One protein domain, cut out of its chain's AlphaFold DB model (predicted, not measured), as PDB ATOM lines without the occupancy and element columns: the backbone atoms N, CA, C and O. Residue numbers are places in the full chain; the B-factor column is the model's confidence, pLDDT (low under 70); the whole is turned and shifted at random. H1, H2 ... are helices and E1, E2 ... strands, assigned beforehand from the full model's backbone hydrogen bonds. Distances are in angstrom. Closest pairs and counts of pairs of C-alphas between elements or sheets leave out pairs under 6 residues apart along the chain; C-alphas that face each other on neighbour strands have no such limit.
ATOM      1  N   VAL A   4     190.760 147.106 145.418       82.81
ATOM      2  CA  VAL A   4     190.949 148.460 144.883       82.81
ATOM      3  C   VAL A   4     190.543 149.461 145.952       82.81
ATOM      4  O   VAL A   4     189.465 149.351 146.535       82.81
ATOM      5  N   VAL A   5     191.390 150.448 146.204       88.94
ATOM      6  CA  VAL A   5     191.112 151.580 147.087       88.94
ATOM      7  C   VAL A   5     191.098 152.832 146.222       88.94
ATOM      8  O   VAL A   5     192.122 153.181 145.643       88.94
ATOM      9  N   VAL A   6     189.942 153.485 146.112       90.44
ATOM     10  CA  VAL A   6     189.774 154.726 145.341       90.44
ATOM     11  C   VAL A   6     189.694 155.882 146.325       90.44
ATOM     12  O   VAL A   6     188.746 155.964 147.095       90.44
ATOM     13  N   VAL A   7     190.688 156.754 146.315       92.38
ATOM     14  CA  VAL A   7     190.866 157.849 147.265       92.38
ATOM     15  C   VAL A   7     190.566 159.171 146.573       92.38
ATOM     16  O   VAL A   7     191.076 159.427 145.485       92.38
ATOM     17  N   PHE A   8     189.741 160.007 147.191       92.50
ATOM     18  CA  PHE A   8     189.352 161.307 146.648       92.50
ATOM     19  C   PHE A   8     189.032 162.291 147.773       92.50
ATOM     20  O   PHE A   8     188.639 161.891 148.866       92.50
ATOM     21  N   GLU A   9     189.159 163.586 147.501       88.75
ATOM     22  CA  GLU A   9     188.809 164.631 148.468       88.75
ATOM     23  C   GLU A   9     187.363 165.108 148.276       88.75
ATOM     24  O   GLU A   9     186.548 165.117 149.203       88.75
ATOM     25  N   ARG A  10     186.999 165.436 147.029       86.12
ATOM     26  CA  ARG A  10     185.670 165.966 146.694       86.12
ATOM     27  C   ARG A  10     184.727 164.847 146.245       86.12
ATOM     28  O   ARG A  10     185.078 164.138 145.297       86.12
ATOM     29  N   PRO A  11     183.506 164.734 146.804       82.38
ATOM     30  CA  PRO A  11     182.523 163.725 146.393       82.38
ATOM     31  C   PRO A  11     182.156 163.779 144.906       82.38
ATOM     32  O   PRO A  11     181.836 162.759 144.308       82.38
ATOM     33  N   SER A  12     182.236 164.961 144.288       84.50
ATOM     34  CA  SER A  12     181.972 165.150 142.858       84.50
ATOM     35  C   SER A  12     183.001 164.477 141.944       84.50
ATOM     36  O   SER A  12     182.718 164.277 140.768       84.50
ATOM     37  N   SER A  13     184.186 164.134 142.456       83.88
ATOM     38  CA  SER A  13     185.285 163.571 141.653       83.88
ATOM     39  C   SER A  13     185.048 162.105 141.283       83.88
ATOM     40  O   SER A  13     185.615 161.611 140.309       83.88
ATOM     41  N   VAL A  14     184.210 161.401 142.055       86.38
ATOM     42  CA  VAL A  14     183.919 159.972 141.883       86.38
ATOM     43  C   VAL A  14     182.416 159.719 142.006       86.38
ATOM     44  O   VAL A  14     181.838 159.798 143.086       86.38
ATOM     45  N   SER A  15     181.778 159.320 140.905       89.19
ATOM     46  CA  SER A  15     180.399 158.817 140.937       89.19
ATOM     47  C   SER A  15     180.373 157.389 141.489       89.19
ATOM     48  O   SER A  15     180.717 156.440 140.784       89.19
ATOM     49  N   LEU A  16     179.934 157.220 142.742       86.94
ATOM     50  CA  LEU A  16     179.790 155.894 143.364       86.94
ATOM     51  C   LEU A  16     178.840 154.984 142.572       86.94
ATOM     52  O   LEU A  16     179.120 153.798 142.428       86.94
ATOM     53  N   LYS A  17     177.760 155.543 142.008       86.94
ATOM     54  CA  LYS A  17     176.798 154.804 141.175       86.94
ATOM     55  C   LYS A  17     177.455 154.267 139.901       86.94
ATOM     56  O   LYS A  17     177.362 153.081 139.602       86.94
ATOM     57  N   SER A  18     178.171 155.124 139.176       84.69
ATOM     58  CA  SER A  18     178.857 154.716 137.946       84.69
ATOM     59  C   SER A  18     179.994 153.734 138.240       84.69
ATOM     60  O   SER A  18     180.209 152.791 137.483       84.69
ATOM     61  N   LEU A  19     180.689 153.905 139.371       84.06
ATOM     62  CA  LEU A  19     181.722 152.974 139.818       84.06
ATOM     63  C   LEU A  19     181.141 151.593 140.168       84.06
ATOM     64  O   LEU A  19     181.753 150.581 139.833       84.06
ATOM     65  N   SER A  20     179.967 151.522 140.808       83.00
ATOM     66  CA  SER A  20     179.329 150.242 141.152       83.00
ATOM     67  C   SER A  20     178.741 149.529 139.934       83.00
ATOM     68  O   SER A  20     178.790 148.301 139.865       83.00
ATOM     69  N   GLU A  21     178.220 150.277 138.957       80.62
ATOM     70  CA  GLU A  21     177.782 149.738 137.662       80.62
ATOM     71  C   GLU A  21     178.958 149.122 136.893       80.62
ATOM     72  O   GLU A  21     178.861 147.996 136.403       80.62
ATOM     73  N   GLN A  22     180.094 149.821 136.857       73.69
ATOM     74  CA  GLN A  22     181.290 149.379 136.144       73.69
ATOM     75  C   GLN A  22     182.085 148.295 136.876       73.69
ATOM     76  O   GLN A  22     182.770 147.507 136.239       73.69
ATOM     77  N   ALA A  23     181.941 148.149 138.194       67.12
ATOM     78  CA  ALA A  23     182.540 147.024 138.914       67.12
ATOM     79  C   ALA A  23     182.100 145.648 138.359       67.12
ATOM     80  O   ALA A  23     182.802 144.659 138.559       67.12
ATOM     81  N   ARG A  24     180.969 145.581 137.632       63.84
ATOM     82  CA  ARG A  24     180.480 144.375 136.942       63.84
ATOM     83  C   ARG A  24     181.324 143.959 135.734       63.84
ATOM     84  O   ARG A  24     181.268 142.794 135.357       63.84
ATOM     85  N   THR A  25     182.043 144.891 135.104       57.19
ATOM     86  CA  THR A  25     182.811 144.641 133.870       57.19
ATOM     87  C   THR A  25     184.238 144.163 134.148       57.19
ATOM     88  O   THR A  25     184.927 143.705 133.239       57.19
ATOM     89  N   LEU A  26     184.680 144.216 135.407       53.88
ATOM     90  CA  LEU A  26     185.997 143.750 135.832       53.88
ATOM     91  C   LEU A  26     185.993 142.218 136.005       53.88
ATOM     92  O   LEU A  26     185.149 141.658 136.701       53.88
ATOM     93  N   LEU A  27     186.956 141.539 135.371       41.94
ATOM     94  CA  LEU A  27     187.015 140.075 135.176       41.94
ATOM     95  C   LEU A  27     187.237 139.226 136.453       41.94
ATOM     96  O   LEU A  27     187.283 138.000 136.365       41.94
ATOM     97  N   PHE A  28     187.360 139.830 137.639       49.97
ATOM     98  CA  PHE A  28     187.723 139.134 138.883       49.97
ATOM     99  C   PHE A  28     186.906 139.648 140.083       49.97
ATOM    100  O   PHE A  28     186.466 140.798 140.079       49.97
ATOM    101  N   PRO A  29     186.690 138.839 141.143       53.19
ATOM    102  CA  PRO A  29     185.982 139.292 142.338       53.19
ATOM    103  C   PRO A  29     186.804 140.350 143.090       53.19
ATOM    104  O   PRO A  29     187.741 140.025 143.823       53.19
ATOM    105  N   LEU A  30     186.421 141.617 142.918       67.56
ATOM    106  CA  LEU A  30     187.098 142.774 143.499       67.56
ATOM    107  C   LEU A  30     186.390 143.292 144.749       67.56
ATOM    108  O   LEU A  30     185.175 143.487 144.773       67.56
ATOM    109  N   ARG A  31     187.175 143.594 145.784       76.94
ATOM    110  CA  ARG A  31     186.744 144.480 146.872       76.94
ATOM    111  C   ARG A  31     187.095 145.907 146.484       76.94
ATOM    112  O   ARG A  31     188.272 146.203 146.324       76.94
ATOM    113  N   ILE A  32     186.102 146.780 146.351       84.88
ATOM    114  CA  ILE A  32     186.334 148.199 146.058       84.88
ATOM    115  C   ILE A  32     186.002 149.018 147.303       84.88
ATOM    116  O   ILE A  32     184.895 148.908 147.841       84.88
ATOM    117  N   PHE A  33     186.963 149.827 147.745       89.44
ATOM    118  CA  PHE A  33     186.833 150.764 148.854       89.44
ATOM    119  C   PHE A  33     187.030 152.199 148.361       89.44
ATOM    120  O   PHE A  33     188.166 152.657 148.251       89.44
ATOM    121  N   PRO A  34     185.946 152.923 148.055       90.94
ATOM    122  CA  PRO A  34     185.986 154.370 147.941       90.94
ATOM    123  C   PRO A  34     186.274 154.966 149.325       90.94
ATOM    124  O   PRO A  34     185.638 154.582 150.310       90.94
ATOM    125  N   VAL A  35     187.244 155.867 149.406       91.81
ATOM    126  CA  VAL A  35     187.722 156.499 150.636       91.81
ATOM    127  C   VAL A  35     187.761 157.999 150.393       91.81
ATOM    128  O   VAL A  35     188.532 158.478 149.562       91.81
ATOM    129  N   GLN A  36     186.930 158.737 151.121       92.19
ATOM    130  CA  GLN A  36     186.975 160.188 151.102       92.19
ATOM    131  C   GLN A  36     187.959 160.676 152.161       92.19
ATOM    132  O   GLN A  36     187.876 160.269 153.326       92.19
ATOM    133  N   MET A  37     188.868 161.555 151.756       90.88
ATOM    134  CA  MET A  37     189.857 162.156 152.640       90.88
ATOM    135  C   MET A  37     189.715 163.671 152.711       90.88
ATOM    136  O   MET A  37     189.346 164.306 151.734       90.88
ATOM    137  N   GLU A  38     190.057 164.246 153.856       87.12
ATOM    138  CA  GLU A  38     190.139 165.691 154.070       87.12
ATOM    139  C   GLU A  38     191.274 165.964 155.065       87.12
ATOM    140  O   GLU A  38     191.409 165.255 156.065       87.12
ATOM    141  N   ASN A  39     192.140 166.945 154.785       84.00
ATOM    142  CA  ASN A  39     193.289 167.292 155.640       84.00
ATOM    143  C   ASN A  39     194.177 166.085 156.025       84.00
ATOM    144  O   ASN A  39     194.619 165.947 157.166       84.00
ATOM    145  N   GLY A  40     194.401 165.168 155.076       79.00
ATOM    146  CA  GLY A  40     195.215 163.964 155.281       79.00
ATOM    147  C   GLY A  40     194.549 162.858 156.113       79.00
ATOM    148  O   GLY A  40     195.187 161.835 156.374       79.00
ATOM    149  N   ARG A  41     193.277 163.020 156.504       86.44
ATOM    150  CA  ARG A  41     192.512 162.035 157.281       86.44
ATOM    151  C   ARG A  41     191.382 161.421 156.471       86.44
ATOM    152  O   ARG A  41     190.805 162.085 155.617       86.44
ATOM    153  N   ILE A  42     191.053 160.163 156.747       88.94
ATOM    154  CA  ILE A  42     189.862 159.509 156.201       88.94
ATOM    155  C   ILE A  42     188.639 160.037 156.949       88.94
ATOM    156  O   ILE A  42     188.554 159.891 158.166       88.94
ATOM    157  N   ILE A  43     187.689 160.615 156.216       89.75
ATOM    158  CA  ILE A  43     186.418 161.090 156.780       89.75
ATOM    159  C   ILE A  43     185.267 160.129 156.500       89.75
ATOM    160  O   ILE A  43     184.362 160.000 157.320       89.75
ATOM    161  N   LYS A  44     185.302 159.425 155.362       91.12
ATOM    162  CA  LYS A  44     184.296 158.425 154.988       91.12
ATOM    163  C   LYS A  44     184.916 157.292 154.199       91.12
ATOM    164  O   LYS A  44     185.839 157.494 153.411       91.12
ATOM    165  N   ARG A  45     184.339 156.104 154.349       91.50
ATOM    166  CA  ARG A  45     184.677 154.940 153.541       91.50
ATOM    167  C   ARG A  45     183.420 154.194 153.149       91.50
ATOM    168  O   ARG A  45     182.531 153.964 153.960       91.50
ATOM    169  N   TRP A  46     183.395 153.731 151.911       92.00
ATOM    170  CA  TRP A  46     182.378 152.817 151.421       92.00
ATOM    171  C   TRP A  46     182.999 151.459 151.130       92.00
ATOM    172  O   TRP A  46     184.201 151.331 150.904       92.00
ATOM    173  N   ALA A  47     182.171 150.423 151.125       88.06
ATOM    174  CA  ALA A  47     182.550 149.110 150.633       88.06
ATOM    175  C   ALA A  47     181.542 148.666 149.583       88.06
ATOM    176  O   ALA A  47     180.331 148.784 149.796       88.06
ATOM    177  N   LEU A  48     182.037 148.148 148.459       83.62
ATOM    178  CA  LEU A  48     181.173 147.516 147.474       83.62
ATOM    179  C   LEU A  48     180.556 146.259 148.088       83.62
ATOM    180  O   LEU A  48     181.265 145.348 148.518       83.62
ATOM    181  N   THR A  49     179.233 146.212 148.119       78.38
ATOM    182  CA  THR A  49     178.468 145.048 148.562       78.38
ATOM    183  C   THR A  49     177.710 144.470 147.377       78.38
ATOM    184  O   THR A  49     177.191 145.211 146.540       78.38
ATOM    185  N   LYS A  50     177.683 143.138 147.286       70.88
ATOM    186  CA  LYS A  50     176.886 142.407 146.303       70.88
ATOM    187  C   LYS A  50     175.613 141.931 146.995       70.88
ATOM    188  O   LYS A  50     175.702 141.155 147.942       70.88
ATOM    189  N   SER A  51     174.462 142.401 146.531       63.44
ATOM    190  CA  SER A  51     173.155 141.827 146.864       63.44
ATOM    191  C   SER A  51     172.676 140.917 145.726       63.44
ATOM    192  O   SER A  51     173.262 140.926 144.642       63.44
ATOM    193  N   ASP A  52     171.594 140.165 145.944       50.81
ATOM    194  CA  ASP A  52     171.017 139.252 144.942       50.81
ATOM    195  C   ASP A  52     170.545 139.956 143.657       50.81
ATOM    196  O   ASP A  52     170.319 139.299 142.642       50.81
ATOM    197  N   LYS A  53     170.404 141.290 143.676       57.69
ATOM    198  CA  LYS A  53     169.902 142.081 142.542       57.69
ATOM    199  C   LYS A  53     170.888 143.141 142.050       57.69
ATOM    200  O   LYS A  53     170.934 143.400 140.849       57.69
ATOM    201  N   GLU A  54     171.706 143.734 142.927       68.44
ATOM    202  CA  GLU A  54     172.575 144.862 142.562       68.44
ATOM    203  C   GLU A  54     173.890 144.934 143.359       68.44
ATOM    204  O   GLU A  54     173.987 144.485 144.506       68.44
ATOM    205  N   TYR A  55     174.904 145.545 142.735       72.44
ATOM    206  CA  TYR A  55     176.120 146.009 143.398       72.44
ATOM    207  C   TYR A  55     175.897 147.443 143.868       72.44
ATOM    208  O   TYR A  55     175.591 148.309 143.051       72.44
ATOM    209  N   ALA A  56     176.085 147.690 145.160       82.44
ATOM    210  CA  ALA A  56     175.923 149.012 145.749       82.44
ATOM    211  C   ALA A  56     177.024 149.290 146.772       82.44
ATOM    212  O   ALA A  56     177.489 148.391 147.486       82.44
ATOM    213  N   PHE A  57     177.437 150.552 146.845       86.62
ATOM    214  CA  PHE A  57     178.350 151.026 147.874       86.62
ATOM    215  C   PHE A  57     177.579 151.342 149.148       86.62
ATOM    216  O   PHE A  57     176.663 152.158 149.144       86.62
ATOM    217  N   VAL A  58     177.983 150.704 150.242       86.44
ATOM    218  CA  VAL A  58     177.433 150.963 151.575       86.44
ATOM    219  C   VAL A  58     178.512 151.643 152.400       86.44
ATOM    220  O   VAL A  58     179.643 151.149 152.453       86.44
ATOM    221  N   GLU A  59     178.167 152.771 153.018       89.81
ATOM    222  CA  GLU A  59     179.062 153.480 153.934       89.81
ATOM    223  C   GLU A  59     179.407 152.563 155.113       89.81
ATOM    224  O   GLU A  59     178.569 151.805 155.613       89.81
ATOM    225  N   LYS A  60     180.674 152.559 155.509       87.69
ATOM    226  CA  LYS A  60     181.192 151.759 156.610       87.69
ATOM    227  C   LYS A  60     181.800 152.691 157.634       87.69
ATOM    228  O   LYS A  60     182.500 153.629 157.269       87.69
ATOM    229  N   GLU A  61     181.599 152.360 158.904       81.44
ATOM    230  CA  GLU A  61     182.347 152.997 159.979       81.44
ATOM    231  C   GLU A  61     183.848 152.848 159.718       81.44
ATOM    232  O   GLU A  61     184.349 151.761 159.372       81.44
ATOM    233  N   GLU A  62     184.551 153.968 159.840       74.62
ATOM    234  CA  GLU A  62     185.988 154.014 159.658       74.62
ATOM    235  C   GLU A  62     186.688 153.749 160.989       74.62
ATOM    236  O   GLU A  62     186.355 154.333 162.016       74.62
ATOM    237  N   ARG A  63     187.654 152.830 160.967       76.75
ATOM    238  CA  ARG A  63     188.455 152.465 162.145       76.75
ATOM    239  C   ARG A  63     189.879 153.007 162.057       76.75
ATOM    240  O   ARG A  63     190.611 152.946 163.041       76.75
ATOM    241  N   CYS A  64     190.284 153.492 160.885       78.00
ATOM    242  CA  CYS A  64     191.591 154.066 160.616       78.00
ATOM    243  C   CYS A  64     191.457 155.527 160.196       78.00
ATOM    244  O   CYS A  64     190.893 155.825 159.152       78.00
ATOM    245  N   GLU A  65     192.071 156.441 160.944       81.50
ATOM    246  CA  GLU A  65     192.049 157.866 160.589       81.50
ATOM    247  C   GLU A  65     192.945 158.208 159.390       81.50
ATOM    248  O   GLU A  65     192.771 159.256 158.780       81.50
ATOM    249  N   VAL A  66     193.911 157.353 159.034       86.44
ATOM    250  CA  VAL A  66     194.936 157.651 158.017       86.44
ATOM    251  C   VAL A  66     195.000 156.549 156.959       86.44
ATOM    252  O   VAL A  66     194.986 155.358 157.282       86.44
ATOM    253  N   LEU A  67     195.154 156.950 155.690       85.00
ATOM    254  CA  LEU A  67     195.218 156.050 154.529       85.00
ATOM    255  C   LEU A  67     196.288 154.965 154.666       85.00
ATOM    256  O   LEU A  67     196.035 153.805 154.351       85.00
ATOM    257  N   LYS A  68     197.476 155.324 155.166       84.31
ATOM    258  CA  LYS A  68     198.572 154.372 155.373       84.31
ATOM    259  C   LYS A  68     198.149 153.216 156.282       84.31
ATOM    260  O   LYS A  68     198.284 152.062 155.877       84.31
ATOM    261  N   SER A  69     197.582 153.532 157.447       84.88
ATOM    262  CA  SER A  69     197.108 152.546 158.423       84.88
ATOM    263  C   SER A  69     196.000 151.669 157.843       84.88
ATOM    264  O   SER A  69     196.041 150.451 157.995       84.88
ATOM    265  N   PHE A  70     195.051 152.269 157.115       87.06
ATOM    266  CA  PHE A  70     193.981 151.525 156.450       87.06
ATOM    267  C   PHE A  70     194.536 150.507 155.446       87.06
ATOM    268  O   PHE A  70     194.199 149.325 155.504       87.06
ATOM    269  N   VAL A  71     195.433 150.941 154.554       81.31
ATOM    270  CA  VAL A  71     196.028 150.074 153.528       81.31
ATOM    271  C   VAL A  71     196.901 148.979 154.153       81.31
ATOM    272  O   VAL A  71     196.938 147.870 153.634       81.31
ATOM    273  N   GLU A  72     197.613 149.255 155.248       80.88
ATOM    274  CA  GLU A  72     198.432 148.259 155.962       80.88
ATOM    275  C   GLU A  72     197.603 147.177 156.668       80.88
ATOM    276  O   GLU A  72     198.074 146.052 156.811       80.88
ATOM    277  N   GLN A  73     196.358 147.470 157.054       80.19
ATOM    278  CA  GLN A  73     195.435 146.473 157.610       80.19
ATOM    279  C   GLN A  73     194.810 145.555 156.545       80.19
ATOM    280  O   GLN A  73     194.201 144.532 156.881       80.19
ATOM    281  N   LEU A  74     194.939 145.889 155.257       75.56
ATOM    282  CA  LEU A  74     194.465 145.027 154.180       75.56
ATOM    283  C   LEU A  74     195.365 143.788 154.082       75.56
ATOM    284  O   LEU A  74     196.578 143.879 153.940       75.56
ATOM    285  N   ARG A  75     194.753 142.596 154.109       57.44
ATOM    286  CA  ARG A  75     195.464 141.300 154.055       57.44
ATOM    287  C   ARG A  75     196.194 141.035 152.727       57.44
ATOM    288  O   ARG A  75     196.890 140.033 152.613       57.44
ATOM    289  N   THR A  76     195.987 141.873 151.713       63.31
ATOM    290  CA  THR A  76     196.535 141.735 150.356       63.31
ATOM    291  C   THR A  76     196.971 143.093 149.826       63.31
ATOM    292  O   THR A  76     196.341 144.101 150.151       63.31
ATOM    293  N   SER A  77     197.982 143.117 148.953       66.94
ATOM    294  CA  SER A  77     198.361 144.321 148.207       66.94
ATOM    295  C   SER A  77     197.152 144.888 147.462       66.94
ATOM    296  O   SER A  77     196.465 144.160 146.745       66.94
ATOM    297  N   ALA A  78     196.882 146.176 147.658       74.25
ATOM    298  CA  ALA A  78     195.738 146.856 147.066       74.25
ATOM    299  C   ALA A  78     196.167 147.750 145.899       74.25
ATOM    300  O   ALA A  78     197.212 148.396 145.973       74.25
ATOM    301  N   CYS A  79     195.334 147.820 144.859       78.69
ATOM    302  CA  CYS A  79     195.426 148.844 143.825       78.69
ATOM    303  C   CYS A  79     194.949 150.167 144.430       78.69
ATOM    304  O   CYS A  79     193.771 150.293 144.764       78.69
ATOM    305  N   ILE A  80     195.848 151.128 144.618       86.81
ATOM    306  CA  ILE A  80     195.523 152.424 145.223       86.81
ATOM    307  C   ILE A  80     195.388 153.447 144.103       86.81
ATOM    308  O   ILE A  80     196.363 153.715 143.409       86.81
ATOM    309  N   VAL A  81     194.202 154.022 143.938       89.50
ATOM    310  CA  VAL A  81     193.902 155.033 142.920       89.50
ATOM    311  C   VAL A  81     193.518 156.329 143.619       89.50
ATOM    312  O   VAL A  81     192.520 156.367 144.322       89.50
ATOM    313  N   LEU A  82     194.301 157.380 143.436       91.94
ATOM    314  CA  LEU A  82     194.085 158.722 143.970       91.94
ATOM    315  C   LEU A  82     193.471 159.585 142.869       91.94
ATOM    316  O   LEU A  82     193.966 159.579 141.747       91.94
ATOM    317  N   VAL A  83     192.414 160.330 143.164       91.94
ATOM    318  CA  VAL A  83     191.744 161.214 142.200       91.94
ATOM    319  C   VAL A  83     191.981 162.654 142.618       91.94
ATOM    320  O   VAL A  83     191.526 163.052 143.686       91.94
ATOM    321  N   ASP A  84     192.707 163.408 141.791       88.69
ATOM    322  CA  ASP A  84     193.130 164.794 142.036       88.69
ATOM    323  C   ASP A  84     193.872 164.984 143.368       88.69
ATOM    324  O   ASP A  84     193.811 166.035 144.001       88.69
ATOM    325  N   MET A  85     194.584 163.943 143.805       83.94
ATOM    326  CA  MET A  85     195.295 163.912 145.077       83.94
ATOM    327  C   MET A  85     196.726 163.411 144.909       83.94
ATOM    328  O   MET A  85     197.024 162.567 144.058       83.94
ATOM    329  N   GLN A  86     197.602 163.900 145.783       73.94
ATOM    330  CA  GLN A  86     198.945 163.367 145.977       73.94
ATOM    331  C   GLN A  86     198.967 162.394 147.155       73.94
ATOM    332  O   GLN A  86     198.067 162.383 147.995       73.94
ATOM    333  N   SER A  87     199.994 161.549 147.205       69.50
ATOM    334  CA  SER A  87     200.139 160.557 148.260       69.50
ATOM    335  C   SER A  87     201.531 160.560 148.859       69.50
ATOM    336  O   SER A  87     202.527 160.535 148.140       69.50
ATOM    337  N   ASP A  88     201.565 160.465 150.186       66.25
ATOM    338  CA  ASP A  88     202.779 160.264 150.978       66.25
ATOM    339  C   ASP A  88     203.115 158.770 151.163       66.25
ATOM    340  O   ASP A  88     203.933 158.391 152.009       66.25
ATOM    341  N   LEU A  89     202.452 157.877 150.418       64.00
ATOM    342  CA  LEU A  89     202.657 156.436 150.528       64.00
ATOM    343  C   LEU A  89     204.028 156.038 149.964       64.00
ATOM    344  O   LEU A  89     204.202 155.762 148.779       64.00
ATOM    345  N   GLN A  90     205.011 155.949 150.855       55.62
ATOM    346  CA  GLN A  90     206.334 155.416 150.538       55.62
ATOM    347  C   GLN A  90     206.297 153.893 150.348       55.62
ATOM    348  O   GLN A  90     205.576 153.180 151.049       55.62
ATOM    349  N   LYS A  91     207.137 153.380 149.442       49.53
ATOM    350  CA  LYS A  91     207.337 151.945 149.161       49.53
ATOM    351  C   LYS A  91     206.096 151.213 148.641       49.53
ATOM    352  O   LYS A  91     206.039 149.988 148.719       49.53
ATOM    353  N   LYS A  92     205.112 151.938 148.097       61.00
ATOM    354  CA  LYS A  92     203.906 151.366 147.486       61.00
ATOM    355  C   LYS A  92     203.676 151.940 146.089       61.00
ATOM    356  O   LYS A  92     204.035 153.081 145.810       61.00
ATOM    357  N   TRP A  93     203.091 151.114 145.230       69.62
ATOM    358  CA  TRP A  93     202.566 151.538 143.938       69.62
ATOM    359  C   TRP A  93     201.217 152.207 144.142       69.62
ATOM    360  O   TRP A  93     200.393 151.723 144.923       69.62
ATOM    361  N   TYR A  94     200.993 153.293 143.422       76.06
ATOM    362  CA  TYR A  94     199.704 153.955 143.383       76.06
ATOM    363  C   TYR A  94     199.489 154.604 142.021       76.06
ATOM    364  O   TYR A  94     200.415 154.792 141.234       76.06
ATOM    365  N   PHE A  95     198.242 154.932 141.747       83.69
ATOM    366  CA  PHE A  95     197.808 155.589 140.533       83.69
ATOM    367  C   PHE A  95     197.230 156.946 140.897       83.69
ATOM    368  O   PHE A  95     196.558 157.061 141.917       83.69
ATOM    369  N   CYS A  96     197.458 157.952 140.065       89.69
ATOM    370  CA  CYS A  96     196.857 159.272 140.202       89.69
ATOM    371  C   CYS A  96     196.052 159.583 138.945       89.69
ATOM    372  O   CYS A  96     196.598 159.606 137.846       89.69
ATOM    373  N   ILE A  97     194.760 159.838 139.103       90.12
ATOM    374  CA  ILE A  97     193.903 160.386 138.059       90.12
ATOM    375  C   ILE A  97     193.897 161.898 138.231       90.12
ATOM    376  O   ILE A  97     193.485 162.386 139.278       90.12
ATOM    377  N   ASN A  98     194.329 162.621 137.204       89.19
ATOM    378  CA  ASN A  98     194.116 164.054 137.080       89.19
ATOM    379  C   ASN A  98     192.886 164.267 136.193       89.19
ATOM    380  O   ASN A  98     192.924 164.005 134.986       89.19
ATOM    381  N   THR A  99     191.782 164.703 136.796       87.94
ATOM    382  CA  THR A  99     190.506 164.881 136.094       87.94
ATOM    383  C   THR A  99     190.548 166.052 135.117       87.94
ATOM    384  O   THR A  99     189.915 165.980 134.065       87.94
ATOM    385  N   GLN A 100     191.343 167.090 135.397       87.75
ATOM    386  CA  GLN A 100     191.507 168.240 134.501       87.75
ATOM    387  C   GLN A 100     192.290 167.864 133.242       87.75
ATOM    388  O   GLN A 100     191.909 168.228 132.133       87.75
ATOM    389  N   GLU A 101     193.364 167.093 133.403       86.69
ATOM    390  CA  GLU A 101     194.204 166.640 132.289       86.69
ATOM    391  C   GLU A 101     193.642 165.400 131.580       86.69
ATOM    392  O   GLU A 101     194.185 164.983 130.556       86.69
ATOM    393  N   SER A 102     192.562 164.803 132.106       87.25
ATOM    394  CA  SER A 102     192.008 163.535 131.610       87.25
ATOM    395  C   SER A 102     193.097 162.460 131.491       87.25
ATOM    396  O   SER A 102     193.241 161.775 130.474       87.25
ATOM    397  N   ALA A 103     193.920 162.360 132.537       81.75
ATOM    398  CA  ALA A 103     195.119 161.536 132.549       81.75
ATOM    399  C   ALA A 103     195.189 160.653 133.796       81.75
ATOM    400  O   ALA A 103     194.834 161.064 134.897       81.75
ATOM    401  N   LEU A 104     195.681 159.432 133.610       80.62
ATOM    402  CA  LEU A 104     196.017 158.473 134.651       80.62
ATOM    403  C   LEU A 104     197.533 158.302 134.663       80.62
ATOM    404  O   LEU A 104     198.101 157.784 133.707       80.62
ATOM    405  N   ALA A 105     198.180 158.694 135.746       70.50
ATOM    406  CA  ALA A 105     199.601 158.493 135.961       70.50
ATOM    407  C   ALA A 105     199.851 157.362 136.969       70.50
ATOM    408  O   ALA A 105     199.103 157.177 137.930       70.50
ATOM    409  N   VAL A 106     200.904 156.586 136.740       71.12
ATOM    410  CA  VAL A 106     201.340 155.474 137.590       71.12
ATOM    411  C   VAL A 106     202.556 155.925 138.371       71.12
ATOM    412  O   VAL A 106     203.494 156.445 137.779       71.12
ATOM    413  N   TYR A 107     202.582 155.679 139.674       61.94
ATOM    414  CA  TYR A 107     203.671 156.099 140.542       61.94
ATOM    415  C   TYR A 107     204.224 154.942 141.368       61.94
ATOM    416  O   TYR A 107     203.494 154.054 141.816       61.94
ATOM    417  N   MET A 108     205.526 155.011 141.645       60.91
ATOM    418  CA  MET A 108     206.170 154.234 142.699       60.91
ATOM    419  C   MET A 108     207.195 155.109 143.420       60.91
ATOM    420  O   MET A 108     208.040 155.721 142.773       60.91
ATOM    421  N   ASN A 109     207.144 155.172 144.755       59.19
ATOM    422  CA  ASN A 109     208.032 156.037 145.553       59.19
ATOM    423  C   ASN A 109     208.053 157.499 145.066       59.19
ATOM    424  O   ASN A 109     209.118 158.104 144.980       59.19
ATOM    425  N   SER A 110     206.885 158.040 144.708       60.72
ATOM    426  CA  SER A 110     206.734 159.412 144.198       60.72
ATOM    427  C   SER A 110     207.423 159.695 142.858       60.72
ATOM    428  O   SER A 110     207.503 160.845 142.439       60.72
ATOM    429  N   ILE A 111     207.873 158.658 142.150       56.12
ATOM    430  CA  ILE A 111     208.372 158.757 140.779       56.12
ATOM    431  C   ILE A 111     207.224 158.392 139.842       56.12
ATOM    432  O   ILE A 111     206.688 157.286 139.945       56.12
ATOM    433  N   GLU A 112     206.850 159.315 138.949       60.12
ATOM    434  CA  GLU A 112     205.937 159.006 137.844       60.12
ATOM    435  C   GLU A 112     206.638 158.015 136.921       60.12
ATOM    436  O   GLU A 112     207.724 158.272 136.398       60.12
ATOM    437  N   LEU A 113     206.023 156.853 136.781       51.84
ATOM    438  CA  LEU A 113     206.435 155.841 135.843       51.84
ATOM    439  C   LEU A 113     205.765 156.184 134.523       51.84
ATOM    440  O   LEU A 113     206.411 156.767 133.667       51.84
ATOM    441  N   ASP A 114     204.482 155.891 134.357       53.09
ATOM    442  CA  ASP A 114     203.807 156.010 133.063       53.09
ATOM    443  C   ASP A 114     202.565 156.897 133.150       53.09
ATOM    444  O   ASP A 114     202.032 157.116 134.239       53.09
ATOM    445  N   ARG A 115     202.087 157.370 131.998       68.00
ATOM    446  CA  ARG A 115     200.918 158.241 131.887       68.00
ATOM    447  C   ARG A 115     200.027 157.822 130.720       68.00
ATOM    448  O   ARG A 115     200.450 157.767 129.568       68.00
ATOM    449  N   TYR A 116     198.757 157.597 131.024       67.12
ATOM    450  CA  TYR A 116     197.715 157.174 130.097       67.12
ATOM    451  C   TYR A 116     196.664 158.269 129.959       67.12
ATOM    452  O   TYR A 116     196.308 158.925 130.936       67.12
ATOM    453  N   LYS A 117     196.125 158.440 128.754       79.38
ATOM    454  CA  LYS A 117     194.924 159.253 128.550       79.38
ATOM    455  C   LYS A 117     193.703 158.433 128.962       79.38
ATOM    456  O   LYS A 117     193.592 157.276 128.562       79.38
ATOM    457  N   VAL A 118     192.797 159.026 129.730       80.69
ATOM    458  CA  VAL A 118     191.562 158.388 130.207       80.69
ATOM    459  C   VAL A 118     190.378 159.312 129.963       80.69
ATOM    460  O   VAL A 118     190.520 160.526 130.010       80.69
ATOM    461  N   GLU A 119     189.206 158.758 129.670       84.62
ATOM    462  CA  GLU A 119     188.031 159.564 129.301       84.62
ATOM    463  C   GLU A 119     187.358 160.207 130.516       84.62
ATOM    464  O   GLU A 119     186.808 161.301 130.435       84.62
ATOM    465  N   ASN A 120     187.367 159.503 131.644       88.38
ATOM    466  CA  ASN A 120     186.769 159.931 132.904       88.38
ATOM    467  C   ASN A 120     187.354 159.145 134.087       88.38
ATOM    468  O   ASN A 120     188.043 158.135 133.904       88.38
ATOM    469  N   THR A 121     187.021 159.556 135.313       88.62
ATOM    470  CA  THR A 121     187.514 158.917 136.542       88.62
ATOM    471  C   THR A 121     187.242 157.416 136.589       88.62
ATOM    472  O   THR A 121     188.106 156.649 137.003       88.62
ATOM    473  N   ILE A 122     186.067 156.965 136.139       88.06
ATOM    474  CA  ILE A 122     185.700 155.547 136.207       88.06
ATOM    475  C   ILE A 122     186.541 154.720 135.234       88.06
ATOM    476  O   ILE A 122     187.099 153.701 135.632       88.06
ATOM    477  N   SER A 123     186.709 155.196 133.997       83.69
ATOM    478  CA  SER A 123     187.613 154.575 133.023       83.69
ATOM    479  C   SER A 123     189.054 154.520 133.543       83.69
ATOM    480  O   SER A 123     189.720 153.501 133.386       83.69
ATOM    481  N   GLY A 124     189.505 155.558 134.256       84.75
ATOM    482  CA  GLY A 124     190.819 155.574 134.893       84.75
ATOM    483  C   GLY A 124     190.955 154.561 136.027       84.75
ATOM    484  O   GLY A 124     191.978 153.890 136.114       84.75
ATOM    485  N   VAL A 125     189.925 154.381 136.863       82.88
ATOM    486  CA  VAL A 125     189.924 153.350 137.919       82.88
ATOM    487  C   VAL A 125     189.961 151.943 137.316       82.88
ATOM    488  O   VAL A 125     190.667 151.075 137.833       82.88
ATOM    489  N   ILE A 126     189.230 151.709 136.223       76.88
ATOM    490  CA  ILE A 126     189.243 150.432 135.495       76.88
ATOM    491  C   ILE A 126     190.628 150.174 134.905       76.88
ATOM    492  O   ILE A 126     191.187 149.104 135.132       76.88
ATOM    493  N   GLU A 127     191.203 151.151 134.202       73.62
ATOM    494  CA  GLU A 127     192.530 151.016 133.596       73.62
ATOM    495  C   GLU A 127     193.602 150.796 134.671       73.62
ATOM    496  O   GLU A 127     194.401 149.874 134.549       73.62
ATOM    497  N   ALA A 128     193.560 151.532 135.786       76.44
ATOM    498  CA  ALA A 128     194.448 151.316 136.929       76.44
ATOM    499  C   ALA A 128     194.309 149.909 137.523       76.44
ATOM    500  O   ALA A 128     195.304 149.253 137.822       76.44
ATOM    501  N   SER A 129     193.077 149.418 137.676       72.88
ATOM    502  CA  SER A 129     192.803 148.070 138.187       72.88
ATOM    503  C   SER A 129     193.322 146.997 137.234       72.88
ATOM    504  O   SER A 129     193.981 146.055 137.671       72.88
ATOM    505  N   ASN A 130     193.079 147.161 135.932       68.19
ATOM    506  CA  ASN A 130     193.610 146.282 134.899       68.19
ATOM    507  C   ASN A 130     195.135 146.275 134.943       68.19
ATOM    508  O   ASN A 130     195.715 145.204 135.061       68.19
ATOM    509  N   ILE A 131     195.778 147.445 134.945       65.19
ATOM    510  CA  ILE A 131     197.233 147.567 135.046       65.19
ATOM    511  C   ILE A 131     197.737 146.895 136.326       65.19
ATOM    512  O   ILE A 131     198.689 146.135 136.272       65.19
ATOM    513  N   PHE A 132     197.118 147.129 137.481       68.62
ATOM    514  CA  PHE A 132     197.610 146.598 138.752       68.62
ATOM    515  C   PHE A 132     197.466 145.076 138.864       68.62
ATOM    516  O   PHE A 132     198.432 144.388 139.183       68.62
ATOM    517  N   PHE A 133     196.281 144.520 138.596       59.66
ATOM    518  CA  PHE A 133     196.041 143.080 138.771       59.66
ATOM    519  C   PHE A 133     196.563 142.246 137.614       59.66
ATOM    520  O   PHE A 133     196.947 141.087 137.819       59.66
ATOM    521  N   LYS A 134     196.624 142.847 136.422       51.91
ATOM    522  CA  LYS A 134     197.363 142.295 135.304       51.91
ATOM    523  C   LYS A 134     198.830 142.685 135.351       51.91
ATOM    524  O   LYS A 134     199.443 142.404 134.357       51.91
ATOM    525  N   ARG A 135     199.446 143.255 136.396       42.91
ATOM    526  CA  ARG A 135     200.920 143.389 136.454       42.91
ATOM    527  C   ARG A 135     201.551 142.519 137.532       42.91
ATOM    528  O   ARG A 135     201.202 142.579 138.705       42.91
ATOM    529  N   ILE A 136     202.543 141.734 137.137       39.62
ATOM    530  CA  ILE A 136     203.594 141.196 137.993       39.62
ATOM    531  C   ILE A 136     204.644 142.295 138.164       39.62
ATOM    532  O   ILE A 136     205.219 142.784 137.195       39.62
TER     533      ILE A 136
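Overview. This is residues 4 to 136 of the 374 residues of an uncharacterized protein of Nematocida parisii (strain ERTm1 / ATCC PRA-289) (UniProt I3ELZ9). One strongly twisted sheet of eight strands curls round the helix H3, which packs on E5, E6 and E7; H1 covers the same face toward the E4 edge, and the short H2 sits beside the strands at the sheet's level. E1 and E5 lie near the middle of the domain, and an antiparallel run of strands makes each end of the sheet: E2, E3 and E4 at one end, E6, E7 and E8 at the other. The printed part has 133 residues with three named helices and eight named strands, along the chain E1 H1 E2 E3 E4 H2 E5 E6 E7 E8 H3. The sheet is mixed, in the order E4 E3 E2 E1 E5 E6 E7 E8, and the class is mixed, helices and strands. The whole is compact, with a radius of gyration of the C-alphas of 13.8 A and spans of 42 by 30 by 30 A.

Along the chain. The sheet's strands, from edge to edge, are E4, residues 55 to 60; E3, residues 41 to 50, the longest at 27.4 A; E2, residues 31 to 38, 22.7 A long; E1, residues 4 to 8, 13.1 A long; E5, residues 78 to 83; E6, residues 93 to 98; E7, residues 103 to 108; and E8, residues 111 to 117, 18.2 A long. E1 begins at C-alpha 4, (190.949, 148.460, 144.883). The helices are H1, residues 16 to 25, 15.0 A long; H2, residues 67 to 72, 8.5 A long; and H3, residues 121 to 133, 18.1 A long. H3 runs from C-alpha 121 at (187.514, 158.917, 136.542) to C-alpha 133 at (196.041, 143.080, 138.771).

Arrangement. E1 is parallel to E2 at 21 degrees, with N 6 and O 33 at 2.9 A, and parallel to E5 at 22 degrees, with N 7 and O 81 at 2.7 A. E5 and E6 are parallel at 24 degrees, with N 82 and O 95 at 2.7 A. E2 E3 E4 and E6 E7 E8 are meanders, each strand the antiparallel neighbour of the one before. E2 and E3 form a hairpin, with N 46 and O 34 at 2.9 A; so do E3 and E4, with N 49 and O 56 at 2.9 A. E6 and E7 form a hairpin, with N 96 and O 105 at 2.8 A, as do E7 and E8, with N 106 and O 114 at 2.8 A. E3 is staggered, pairing with E2 over residues 41 to 45 and with E4 over 45 to 50. The sheet curls round H3; the closest C-alphas of H3 and E5 are those of Phe 132 and Cys 79, 6.0 A apart. H1 is on the same face as H3, at a height of 8.7 A over the sheet; it lies over E3 and runs slantwise to the strands, at 45 degrees to E3 on the local plane. E1, H1 and E2 form a strand-helix-strand unit, two parallel strands with a helix between, with a right-handed crossover. H1 and H3 only just touch, with 3 pairs of C-alphas within 8 A, H3 by residue 122 alone; the closest are Leu 19 and Ile 122, 6.0 A. They run the same way at a steep tilt of 42 degrees. H2 is apart from both. Every O i to N i+4 pair is within hydrogen-bond range in H2 and H3; in H1, 4 of 6 are.

Size, cuts and confidence. The two C-alphas farthest apart are those of Asp 52 and Ile 111, 42.3 A. The printed part has no cut, and no link is long. Mean pLDDT of the printed part is 76.8; residues 23 to 30, 51 to 54, 75 to 77, 87 to 93, 107 to 116 and 130 to 136 are under 70.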